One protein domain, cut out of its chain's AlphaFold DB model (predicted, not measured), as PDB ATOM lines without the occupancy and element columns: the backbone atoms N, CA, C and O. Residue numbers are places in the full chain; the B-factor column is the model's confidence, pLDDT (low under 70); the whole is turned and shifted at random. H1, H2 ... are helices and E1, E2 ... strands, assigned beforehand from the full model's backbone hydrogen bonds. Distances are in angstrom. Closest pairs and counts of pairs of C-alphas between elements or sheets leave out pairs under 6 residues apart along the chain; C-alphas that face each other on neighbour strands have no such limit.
ATOM      1  N   LYS A   8     -32.363  53.879 -47.915       94.12
ATOM      2  CA  LYS A   8     -31.040  53.257 -48.088       94.12
ATOM      3  C   LYS A   8     -30.943  51.878 -47.439       94.12
ATOM      4  O   LYS A   8     -30.210  51.025 -47.916       94.12
ATOM      5  N   LEU A   9     -31.699  51.631 -46.367       89.06
ATOM      6  CA  LEU A   9     -31.702  50.335 -45.679       89.06
ATOM      7  C   LEU A   9     -32.358  49.223 -46.509       89.06
ATOM      8  O   LEU A   9     -32.112  48.047 -46.264       89.06
ATOM      9  N   ALA A  10     -33.185  49.590 -47.488       90.31
ATOM     10  CA  ALA A  10     -33.818  48.652 -48.403       90.31
ATOM     11  C   ALA A  10     -32.948  48.328 -49.633       90.31
ATOM     12  O   ALA A  10     -33.338  47.481 -50.441       90.31
ATOM     13  N   GLU A  11     -31.786  48.971 -49.796       93.12
ATOM     14  CA  GLU A  11     -30.881  48.700 -50.915       93.12
ATOM     15  C   GLU A  11     -30.427  47.231 -50.895       93.12
ATOM     16  O   GLU A  11     -29.951  46.714 -49.887       93.12
ATOM     17  N   GLY A  12     -30.602  46.536 -52.021       91.50
ATOM     18  CA  GLY A  12     -30.259  45.116 -52.160       91.50
ATOM     19  C   GLY A  12     -31.383  44.131 -51.817       91.50
ATOM     20  O   GLY A  12     -31.243  42.946 -52.115       91.50
ATOM     21  N   TYR A  13     -32.518  44.588 -51.278       89.19
ATOM     22  CA  TYR A  13     -33.715  43.756 -51.126       89.19
ATOM     23  C   TYR A  13     -34.614  43.859 -52.362       89.19
ATOM     24  O   TYR A  13     -34.865  44.944 -52.878       89.19
ATOM     25  N   SER A  14     -35.134  42.721 -52.825       88.44
ATOM     26  CA  SER A  14     -36.063  42.651 -53.964       88.44
ATOM     27  C   SER A  14     -37.504  42.345 -53.551       88.44
ATOM     28  O   SER A  14     -38.442  42.673 -54.274       88.44
ATOM     29  N   SER A  15     -37.705  41.723 -52.386       88.81
ATOM     30  CA  SER A  15     -39.037  41.398 -51.875       88.81
ATOM     31  C   SER A  15     -39.655  42.594 -51.161       88.81
ATOM     32  O   SER A  15     -39.121  43.062 -50.157       88.81
ATOM     33  N   ASN A  16     -40.837  43.021 -51.608       84.62
ATOM     34  CA  ASN A  16     -41.608  44.088 -50.962       84.62
ATOM     35  C   ASN A  16     -41.863  43.817 -49.473       84.62
ATOM     36  O   ASN A  16     -41.841  44.746 -48.670       84.62
ATOM     37  N   SER A  17     -42.068  42.556 -49.087       82.38
ATOM     38  CA  SER A  17     -42.258  42.179 -47.684       82.38
ATOM     39  C   SER A  17     -40.989  42.391 -46.860       82.38
ATOM     40  O   SER A  17     -41.063  42.867 -45.731       82.38
ATOM     41  N   GLN A  18     -39.820  42.071 -47.423       83.00
ATOM     42  CA  GLN A  18     -38.536  42.285 -46.751       83.00
ATOM     43  C   GLN A  18     -38.186  43.773 -46.682       83.00
ATOM     44  O   GLN A  18     -37.780  44.245 -45.626       83.00
ATOM     45  N   ILE A  19     -38.419  44.515 -47.770       87.31
ATOM     46  CA  ILE A  19     -38.261  45.974 -47.818       87.31
ATOM     47  C   ILE A  19     -39.120  46.625 -46.731       87.31
ATOM     48  O   ILE A  19     -38.606  47.374 -45.904       87.31
ATOM     49  N   ALA A  20     -40.414  46.298 -46.680       84.44
ATOM     50  CA  ALA A  20     -41.321  46.834 -45.671       84.44
ATOM     51  C   ALA A  20     -40.846  46.498 -44.254       84.44
ATOM     52  O   ALA A  20     -40.808  47.383 -43.403       84.44
ATOM     53  N   ARG A  21     -40.424  45.254 -43.999       84.88
ATOM     54  CA  ARG A  21     -39.902  44.841 -42.692       84.88
ATOM     55  C   ARG A  21     -38.696  45.684 -42.270       84.88
ATOM     56  O   ARG A  21     -38.743  46.305 -41.217       84.88
ATOM     57  N   VAL A  22     -37.655  45.750 -43.100       86.81
ATOM     58  CA  VAL A  22     -36.408  46.462 -42.770       86.81
ATOM     59  C   VAL A  22     -36.668  47.949 -42.516       86.81
ATOM     60  O   VAL A  22     -36.170  48.511 -41.541       86.81
ATOM     61  N   LEU A  23     -37.487  48.585 -43.356       88.06
ATOM     62  CA  LEU A  23     -37.812  50.005 -43.215       88.06
ATOM     63  C   LEU A  23     -38.651  50.297 -41.965       88.06
ATOM     64  O   LEU A  23     -38.369  51.258 -41.249       88.06
ATOM     65  N   THR A  24     -39.670  49.479 -41.699       86.94
ATOM     66  CA  THR A  24     -40.595  49.709 -40.580       86.94
ATOM     67  C   THR A  24     -39.966  49.383 -39.230       86.94
ATOM     68  O   THR A  24     -40.129  50.166 -38.296       86.94
ATOM     69  N   GLU A  25     -39.185  48.304 -39.126       86.75
ATOM     70  CA  GLU A  25     -38.448  47.965 -37.902       86.75
ATOM     71  C   GLU A  25     -37.439  49.065 -37.550       86.75
ATOM     72  O   GLU A  25     -37.421  49.552 -36.416       86.75
ATOM     73  N   ASN A  26     -36.662  49.540 -38.533       88.88
ATOM     74  CA  ASN A  26     -35.716  50.628 -38.294       88.88
ATOM     75  C   ASN A  26     -36.422  51.913 -37.853       88.88
ATOM     76  O   ASN A  26     -35.971  52.600 -36.937       88.88
ATOM     77  N   TRP A  27     -37.549  52.238 -38.487       89.69
ATOM     78  CA  TRP A  27     -38.301  53.433 -38.135       89.69
ATOM     79  C   TRP A  27     -38.791  53.394 -36.688       89.69
ATOM     80  O   TRP A  27     -38.604  54.371 -35.966       89.69
ATOM     81  N   VAL A  28     -39.359  52.269 -36.244       88.44
ATOM     82  CA  VAL A  28     -39.825  52.100 -34.859       88.44
ATOM     83  C   VAL A  28     -38.661  52.237 -33.887       88.44
ATOM     84  O   VAL A  28     -38.759  53.012 -32.939       88.44
ATOM     85  N   LYS A  29     -37.529  51.587 -34.149       87.75
ATOM     86  CA  LYS A  29     -36.326  51.707 -33.317       87.75
ATOM     87  C   LYS A  29     -35.850  53.154 -33.147       87.75
ATOM     88  O   LYS A  29     -35.438  53.545 -32.061       87.75
ATOM     89  N   GLU A  30     -35.904  53.949 -34.210       89.62
ATOM     90  CA  GLU A  30     -35.398  55.326 -34.200       89.62
ATOM     91  C   GLU A  30     -36.427  56.367 -33.745       89.62
ATOM     92  O   GLU A  30     -36.040  57.461 -33.341       89.62
ATOM     93  N   ASN A  31     -37.727  56.075 -33.838       88.69
ATOM     94  CA  ASN A  31     -38.774  57.095 -33.706       88.69
ATOM     95  C   ASN A  31     -39.871  56.757 -32.693       88.69
ATOM     96  O   ASN A  31     -40.580  57.670 -32.263       88.69
ATOM     97  N   SER A  32     -40.014  55.496 -32.279       89.00
ATOM     98  CA  SER A  32     -41.079  55.080 -31.365       89.00
ATOM     99  C   SER A  32     -40.679  55.181 -29.895       89.00
ATOM    100  O   SER A  32     -39.560  54.859 -29.487       89.00
ATOM    101  N   TYR A  33     -41.642  55.612 -29.086       91.50
ATOM    102  CA  TYR A  33     -41.577  55.601 -27.632       91.50
ATOM    103  C   TYR A  33     -42.568  54.567 -27.088       91.50
ATOM    104  O   TYR A  33     -43.500  54.153 -27.774       91.50
ATOM    105  N   CYS A  34     -42.390  54.172 -25.832       91.69
ATOM    106  CA  CYS A  34     -43.320  53.309 -25.124       91.69
ATOM    107  C   CYS A  34     -44.611  54.076 -24.792       91.69
ATOM    108  O   CYS A  34     -44.552  55.008 -23.982       91.69
ATOM    109  N   PRO A  35     -45.778  53.683 -25.331       90.44
ATOM    110  CA  PRO A  35     -47.042  54.354 -25.036       90.44
ATOM    111  C   PRO A  35     -47.467  54.214 -23.566       90.44
ATOM    112  O   PRO A  35     -48.171  55.081 -23.059       90.44
ATOM    113  N   CYS A  36     -47.006  53.176 -22.862       91.50
ATOM    114  CA  CYS A  36     -47.375  52.916 -21.469       91.50
ATOM    115  C   CYS A  36     -46.639  53.821 -20.466       91.50
ATOM    116  O   CYS A  36     -47.208  54.202 -19.448       91.50
ATOM    117  N   CYS A  37     -45.370  54.169 -20.721       93.44
ATOM    118  CA  CYS A  37     -44.540  54.894 -19.743       93.44
ATOM    119  C   CYS A  37     -43.715  56.065 -20.305       93.44
ATOM    120  O   CYS A  37     -42.941  56.683 -19.565       93.44
ATOM    121  N   GLY A  38     -43.834  56.348 -21.605       91.62
ATOM    122  CA  GLY A  38     -43.135  57.435 -22.292       91.62
ATOM    123  C   GLY A  38     -41.642  57.199 -22.543       91.62
ATOM    124  O   GLY A  38     -40.964  58.106 -23.018       91.62
ATOM    125  N   ASN A  39     -41.097  56.020 -22.221       93.44
ATOM    126  CA  ASN A  39     -39.677  55.729 -22.435       93.44
ATOM    127  C   ASN A  39     -39.326  55.697 -23.927       93.44
ATOM    128  O   ASN A  39     -40.040  55.075 -24.707       93.44
ATOM    129  N   PHE A  40     -38.200  56.291 -24.310       90.75
ATOM    130  CA  PHE A  40     -37.742  56.363 -25.693       90.75
ATOM    131  C   PHE A  40     -36.224  56.114 -25.778       90.75
ATOM    132  O   PHE A  40     -35.496  56.674 -24.954       90.75
ATOM    133  N   PRO A  41     -35.732  55.343 -26.769       89.31
ATOM    134  CA  PRO A  41     -36.500  54.571 -27.753       89.31
ATOM    135  C   PRO A  41     -37.000  53.226 -27.195       89.31
ATOM    136  O   PRO A  41     -36.602  52.790 -26.108       89.31
ATOM    137  N   LEU A  42     -37.878  52.555 -27.946       90.00
ATOM    138  CA  LEU A  42     -38.120  51.122 -27.757       90.00
ATOM    139  C   LEU A  42     -36.879  50.306 -28.159       90.00
ATOM    140  O   LEU A  42     -36.116  50.697 -29.040       90.00
ATOM    141  N   SER A  43     -36.670  49.169 -27.499       89.56
ATOM    142  CA  SER A  43     -35.573  48.242 -27.794       89.56
ATOM    143  C   SER A  43     -36.071  47.082 -28.645       89.56
ATOM    144  O   SER A  43     -37.171  46.593 -28.422       89.56
ATOM    145  N   GLU A  44     -35.280  46.640 -29.619       87.56
ATOM    146  CA  GLU A  44     -35.614  45.493 -30.474       87.56
ATOM    147  C   GLU A  44     -35.176  44.171 -29.826       87.56
ATOM    148  O   GLU A  44     -34.129  44.098 -29.169       87.56
ATOM    149  N   PHE A  45     -35.951  43.106 -30.025       82.94
ATOM    150  CA  PHE A  45     -35.481  41.754 -29.722       82.94
ATOM    151  C   PHE A  45     -34.446  41.301 -30.763       82.94
ATOM    152  O   PHE A  45     -34.453  41.744 -31.911       82.94
ATOM    153  N   LYS A  46     -33.542  40.385 -30.386       71.56
ATOM    154  CA  LYS A  46     -32.625  39.773 -31.365       71.56
ATOM    155  C   LYS A  46     -33.432  39.036 -32.445       71.56
ATOM    156  O   LYS A  46     -34.433  38.393 -32.133       71.56
ATOM    157  N   ASN A  47     -32.964  39.127 -33.694       60.62
ATOM    158  CA  ASN A  47     -33.573  38.498 -34.874       60.62
ATOM    159  C   ASN A  47     -34.055  37.056 -34.602       60.62
ATOM    160  O   ASN A  47     -33.330  36.274 -33.988       60.62
ATOM    161  N   ASN A  48     -35.235  36.717 -35.144       61.06
ATOM    162  CA  ASN A  48     -35.971  35.440 -35.032       61.06
ATOM    163  C   ASN A  48     -36.882  35.244 -33.803       61.06
ATOM    164  O   ASN A  48     -37.254  34.107 -33.514       61.06
ATOM    165  N   SER A  49     -37.301  36.305 -33.105       56.09
ATOM    166  CA  SER A  49     -38.386  36.180 -32.118       56.09
ATOM    167  C   SER A  49     -39.751  36.033 -32.825       56.09
ATOM    168  O   SER A  49     -40.079  36.874 -33.663       56.09
ATOM    169  N   PRO A  50     -40.543  34.977 -32.547       48.69
ATOM    170  CA  PRO A  50     -41.763  34.668 -33.300       48.69
ATOM    171  C   PRO A  50     -42.990  35.532 -32.958       48.69
ATOM    172  O   PRO A  50     -43.977  35.445 -33.681       48.69
ATOM    173  N   VAL A  51     -42.964  36.320 -31.872       55.72
ATOM    174  CA  VAL A  51     -44.180  36.956 -31.310       55.72
ATOM    175  C   VAL A  51     -44.011  38.450 -30.995       55.72
ATOM    176  O   VAL A  51     -44.919  39.223 -31.277       55.72
ATOM    177  N   ALA A  52     -42.853  38.882 -30.479       57.75
ATOM    178  CA  ALA A  52     -42.600  40.282 -30.119       57.75
ATOM    179  C   ALA A  52     -41.363  40.831 -30.841       57.75
ATOM    180  O   ALA A  52     -40.320  40.172 -30.904       57.75
ATOM    181  N   VAL A  53     -41.484  42.047 -31.384       73.75
ATOM    182  CA  VAL A  53     -40.423  42.710 -32.166       73.75
ATOM    183  C   VAL A  53     -39.733  43.795 -31.334       73.75
ATOM    184  O   VAL A  53     -38.521  43.978 -31.459       73.75
ATOM    185  N   PHE A  54     -40.462  44.443 -30.417       88.06
ATOM    186  CA  PHE A  54     -39.944  45.507 -29.554       88.06
ATOM    187  C   PHE A  54     -40.352  45.335 -28.092       88.06
ATOM    188  O   PHE A  54     -41.349  44.691 -27.791       88.06
ATOM    189  N   TYR A  55     -39.604  45.952 -27.183       90.62
ATOM    190  CA  TYR A  55     -39.930  46.023 -25.764       90.62
ATOM    191  C   TYR A  55     -39.448  47.327 -25.130       90.62
ATOM    192  O   TYR A  55     -38.550  48.018 -25.627       90.62
ATOM    193  N   CYS A  56     -40.054  47.679 -24.001       92.19
ATOM    194  CA  CYS A  56     -39.651  48.816 -23.196       92.19
ATOM    195  C   CYS A  56     -38.725  48.387 -22.051       92.19
ATOM    196  O   CYS A  56     -39.131  47.645 -21.166       92.19
ATOM    197  N   LEU A  57     -37.521  48.960 -21.976       92.00
ATOM    198  CA  LEU A  57     -36.586  48.714 -20.867       92.00
ATOM    199  C   LEU A  57     -37.066  49.240 -19.502       92.00
ATOM    200  O   LEU A  57     -36.511  48.863 -18.476       92.00
ATOM    201  N   LYS A  58     -38.058  50.139 -19.480       94.62
ATOM    202  CA  LYS A  58     -38.522  50.806 -18.254       94.62
ATOM    203  C   LYS A  58     -39.706  50.102 -17.595       94.62
ATOM    204  O   LYS A  58     -39.733  49.997 -16.375       94.62
ATOM    205  N   CYS A  59     -40.697  49.682 -18.380       93.19
ATOM    206  CA  CYS A  59     -41.908  49.033 -17.866       93.19
ATOM    207  C   CYS A  59     -42.064  47.582 -18.325       93.19
ATOM    208  O   CYS A  59     -43.065  46.965 -17.991       93.19
ATOM    209  N   SER A  60     -41.091  47.047 -19.070       90.25
ATOM    210  CA  SER A  60     -41.064  45.661 -19.557       90.25
ATOM    211  C   SER A  60     -42.230  45.264 -20.467       90.25
ATOM    212  O   SER A  60     -42.418  44.083 -20.725       90.25
ATOM    213  N   GLU A  61     -42.985  46.241 -20.973       90.00
ATOM    214  CA  GLU A  61     -44.040  46.013 -21.962       90.00
ATOM    215  C   GLU A  61     -43.427  45.586 -23.294       90.00
ATOM    216  O   GLU A  61     -42.417  46.154 -23.732       90.00
ATOM    217  N   GLU A  62     -44.052  44.602 -23.927       89.69
ATOM    218  CA  GLU A  62     -43.662  44.049 -25.219       89.69
ATOM    219  C   GLU A  62     -44.609  44.556 -26.302       89.69
ATOM    220  O   GLU A  62     -45.764  44.870 -26.040       89.69
ATOM    221  N   PHE A  63     -44.106  44.668 -27.526       86.25
ATOM    222  CA  PHE A  63     -44.874  45.182 -28.644       86.25
ATOM    223  C   PHE A  63     -44.656  44.350 -29.906       86.25
ATOM    224  O   PHE A  63     -43.526  44.034 -30.307       86.25
ATOM    225  N   GLU A  64     -45.765  44.057 -30.577       85.81
ATOM    226  CA  GLU A  64     -45.805  43.416 -31.882       85.81
ATOM    227  C   GLU A  64     -45.929  44.482 -32.980       85.81
ATOM    228  O   GLU A  64     -46.780  45.378 -32.932       85.81
ATOM    229  N   LEU A  65     -45.075  44.382 -33.999       80.62
ATOM    230  CA  LEU A  65     -45.132  45.254 -35.165       80.62
ATOM    231  C   LEU A  65     -46.088  44.670 -36.209       80.62
ATOM    232  O   LEU A  65     -45.811  43.611 -36.774       80.62
ATOM    233  N   LYS A  66     -47.174  45.382 -36.529       77.31
ATOM    234  CA  LYS A  66     -48.080  45.018 -37.630       77.31
ATOM    235  C   LYS A  66     -48.052  46.084 -38.713       77.31
ATOM    236  O   LYS A  66     -48.321  47.258 -38.463       77.31
ATOM    237  N   GLY A  67     -47.733  45.659 -39.933       67.69
ATOM    238  CA  GLY A  67     -47.818  46.492 -41.127       67.69
ATOM    239  C   GLY A  67     -49.097  46.193 -41.898       67.69
ATOM    240  O   GLY A  67     -49.368  45.035 -42.207       67.69
ATOM    241  N   ASN A  68     -49.855  47.232 -42.250       60.56
ATOM    242  CA  ASN A  68     -50.942  47.137 -43.222       60.56
ATOM    243  C   ASN A  68     -50.655  48.086 -44.387       60.56
ATOM    244  O   ASN A  68     -50.248  49.232 -44.185       60.56
ATOM    245  N   ARG A  69     -50.883  47.622 -45.618       57.91
ATOM    246  CA  ARG A  69     -50.873  48.494 -46.794       57.91
ATOM    247  C   ARG A  69     -52.226  49.196 -46.846       57.91
ATOM    248  O   ARG A  69     -53.235  48.540 -47.075       57.91
ATOM    249  N   LEU A  70     -52.259  50.500 -46.593       50.62
ATOM    250  CA  LEU A  70     -53.478  51.284 -46.772       50.62
ATOM    251  C   LEU A  70     -53.649  51.620 -48.256       50.62
ATOM    252  O   LEU A  70     -52.681  51.947 -48.939       50.62
ATOM    253  N   GLU A  71     -54.883  51.566 -48.758       49.16
ATOM    254  CA  GLU A  71     -55.223  51.981 -50.132       49.16
ATOM    255  C   GLU A  71     -55.163  53.508 -50.329       49.16
ATOM    256  O   GLU A  71     -55.361  54.022 -51.429       49.16
ATOM    257  N   VAL A  72     -54.847  54.253 -49.269       44.66
ATOM    258  CA  VAL A  72     -54.730  55.709 -49.282       44.66
ATOM    259  C   VAL A  72     -53.305  56.089 -49.693       44.66
ATOM    260  O   VAL A  72     -52.485  56.468 -48.868       44.66
ATOM    261  N   SER A  73     -53.021  55.982 -50.994       36.94
ATOM    262  CA  SER A  73     -51.767  56.354 -51.680       36.94
ATOM    263  C   SER A  73     -50.492  55.560 -51.294       36.94
ATOM    264  O   SER A  73     -50.234  55.289 -50.125       36.94
ATOM    265  N   PRO A  74     -49.643  55.176 -52.273       41.34
ATOM    266  CA  PRO A  74     -48.513  54.257 -52.070       41.34
ATOM    267  C   PRO A  74     -47.363  54.795 -51.198       41.34
ATOM    268  O   PRO A  74     -46.429  54.046 -50.920       41.34
ATOM    269  N   GLU A  75     -47.418  56.055 -50.766       40.50
ATOM    270  CA  GLU A  75     -46.370  56.704 -49.967       40.50
ATOM    271  C   GLU A  75     -46.525  56.498 -48.452       40.50
ATOM    272  O   GLU A  75     -45.583  56.758 -47.706       40.50
ATOM    273  N   PHE A  76     -47.669  55.987 -47.978       41.69
ATOM    274  CA  PHE A  76     -47.956  55.892 -46.545       41.69
ATOM    275  C   PHE A  76     -48.149  54.439 -46.100       41.69
ATOM    276  O   PHE A  76     -49.249  53.887 -46.134       41.69
ATOM    277  N   ALA A  77     -47.070  53.801 -45.636       48.00
ATOM    278  CA  ALA A  77     -47.200  52.596 -44.824       48.00
ATOM    279  C   ALA A  77     -47.503  53.022 -43.382       48.00
ATOM    280  O   ALA A  77     -46.653  53.614 -42.717       48.00
ATOM    281  N   GLN A  78     -48.713  52.738 -42.893       50.44
ATOM    282  CA  GLN A  78     -49.021  52.960 -41.485       50.44
ATOM    283  C   GLN A  78     -48.445  51.808 -40.664       50.44
ATOM    284  O   GLN A  78     -48.791  50.640 -40.853       50.44
ATOM    285  N   VAL A  79     -47.532  52.159 -39.765       56.47
ATOM    286  CA  VAL A  79     -46.910  51.237 -38.822       56.47
ATOM    287  C   VAL A  79     -47.728  51.251 -37.538       56.47
ATOM    288  O   VAL A  79     -47.796  52.281 -36.868       56.47
ATOM    289  N   CYS A  80     -48.352  50.126 -37.193       56.59
ATOM    290  CA  CYS A  80     -49.033  49.972 -35.911       56.59
ATOM    291  C   CYS A  80     -48.159  49.148 -34.968       56.59
ATOM    292  O   CYS A  80     -47.843  47.990 -35.244       56.59
ATOM    293  N   VAL A  81     -47.787  49.762 -33.848       58.12
ATOM    294  CA  VAL A  81     -47.185  49.084 -32.700       58.12
ATOM    295  C   VAL A  81     -48.345  48.652 -31.809       58.12
ATOM    296  O   VAL A  81     -49.047  49.504 -31.264       58.12
ATOM    297  N   VAL A  82     -48.607  47.349 -31.741       58.09
ATOM    298  CA  VAL A  82     -49.671  46.778 -30.907       58.09
ATOM    299  C   VAL A  82     -49.024  46.281 -29.615       58.09
ATOM    300  O   VAL A  82     -48.015  45.580 -29.686       58.09
ATOM    301  N   ALA A  83     -49.557  46.716 -28.472       53.38
ATOM    302  CA  ALA A  83     -49.202  46.203 -27.147       53.38
ATOM    303  C   ALA A  83     -49.932  44.882 -26.869       53.38
ATOM    304  O   ALA A  83     -51.081  44.754 -27.360       53.38
TER     305      ALA A  83
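Overview. This is residues 8 to 83 of the 83 residues of a protein of Kuenenia stuttgartiensis (UniProt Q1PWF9). With little regular structure, this domain is one helix, H1, packed over a two-stranded antiparallel hairpin, E1 and E2, with a long looped stretch, residues 32 to 61, between helix and hairpin along the chain. Short pairings tie residues 54 to 55 to residues 43 to 44 and to E1. The 76 printed residues run H1, E1, E2, of mixed class, with 30 residues in named elements. The whole is compact, radius of gyration of the C-alphas 13.0 A, spanning 36 by 27 by 22 A.

Arrangement. In H1, residues 16 to 31, every O i to N i+4 pair is within hydrogen-bond range. The closest C-alphas of H1 and E1, residues 62 to 69, are those of Glu 25 and Leu 65, 7.7 A apart. For E2, residues 77 to 82, they are those of Thr 24 and Val 79, 6.7 A. E1 and E2 form a hairpin, antiparallel at 153 degrees, with N 64 and O 82 at 2.9 A.

Along the chain. H1 begins at C-alpha 16 (-41.608, 44.088, -50.962) and is 21.8 A long; E1 is 23.2 A. E2, 15.3 A, ends at C-alpha 82 (-49.671, 46.778, -30.907).

Size, cuts and confidence. The printed part has no cut. The link H1 to E1 is long. Residues 47 to 52 and 67 to 83 have pLDDT under 70.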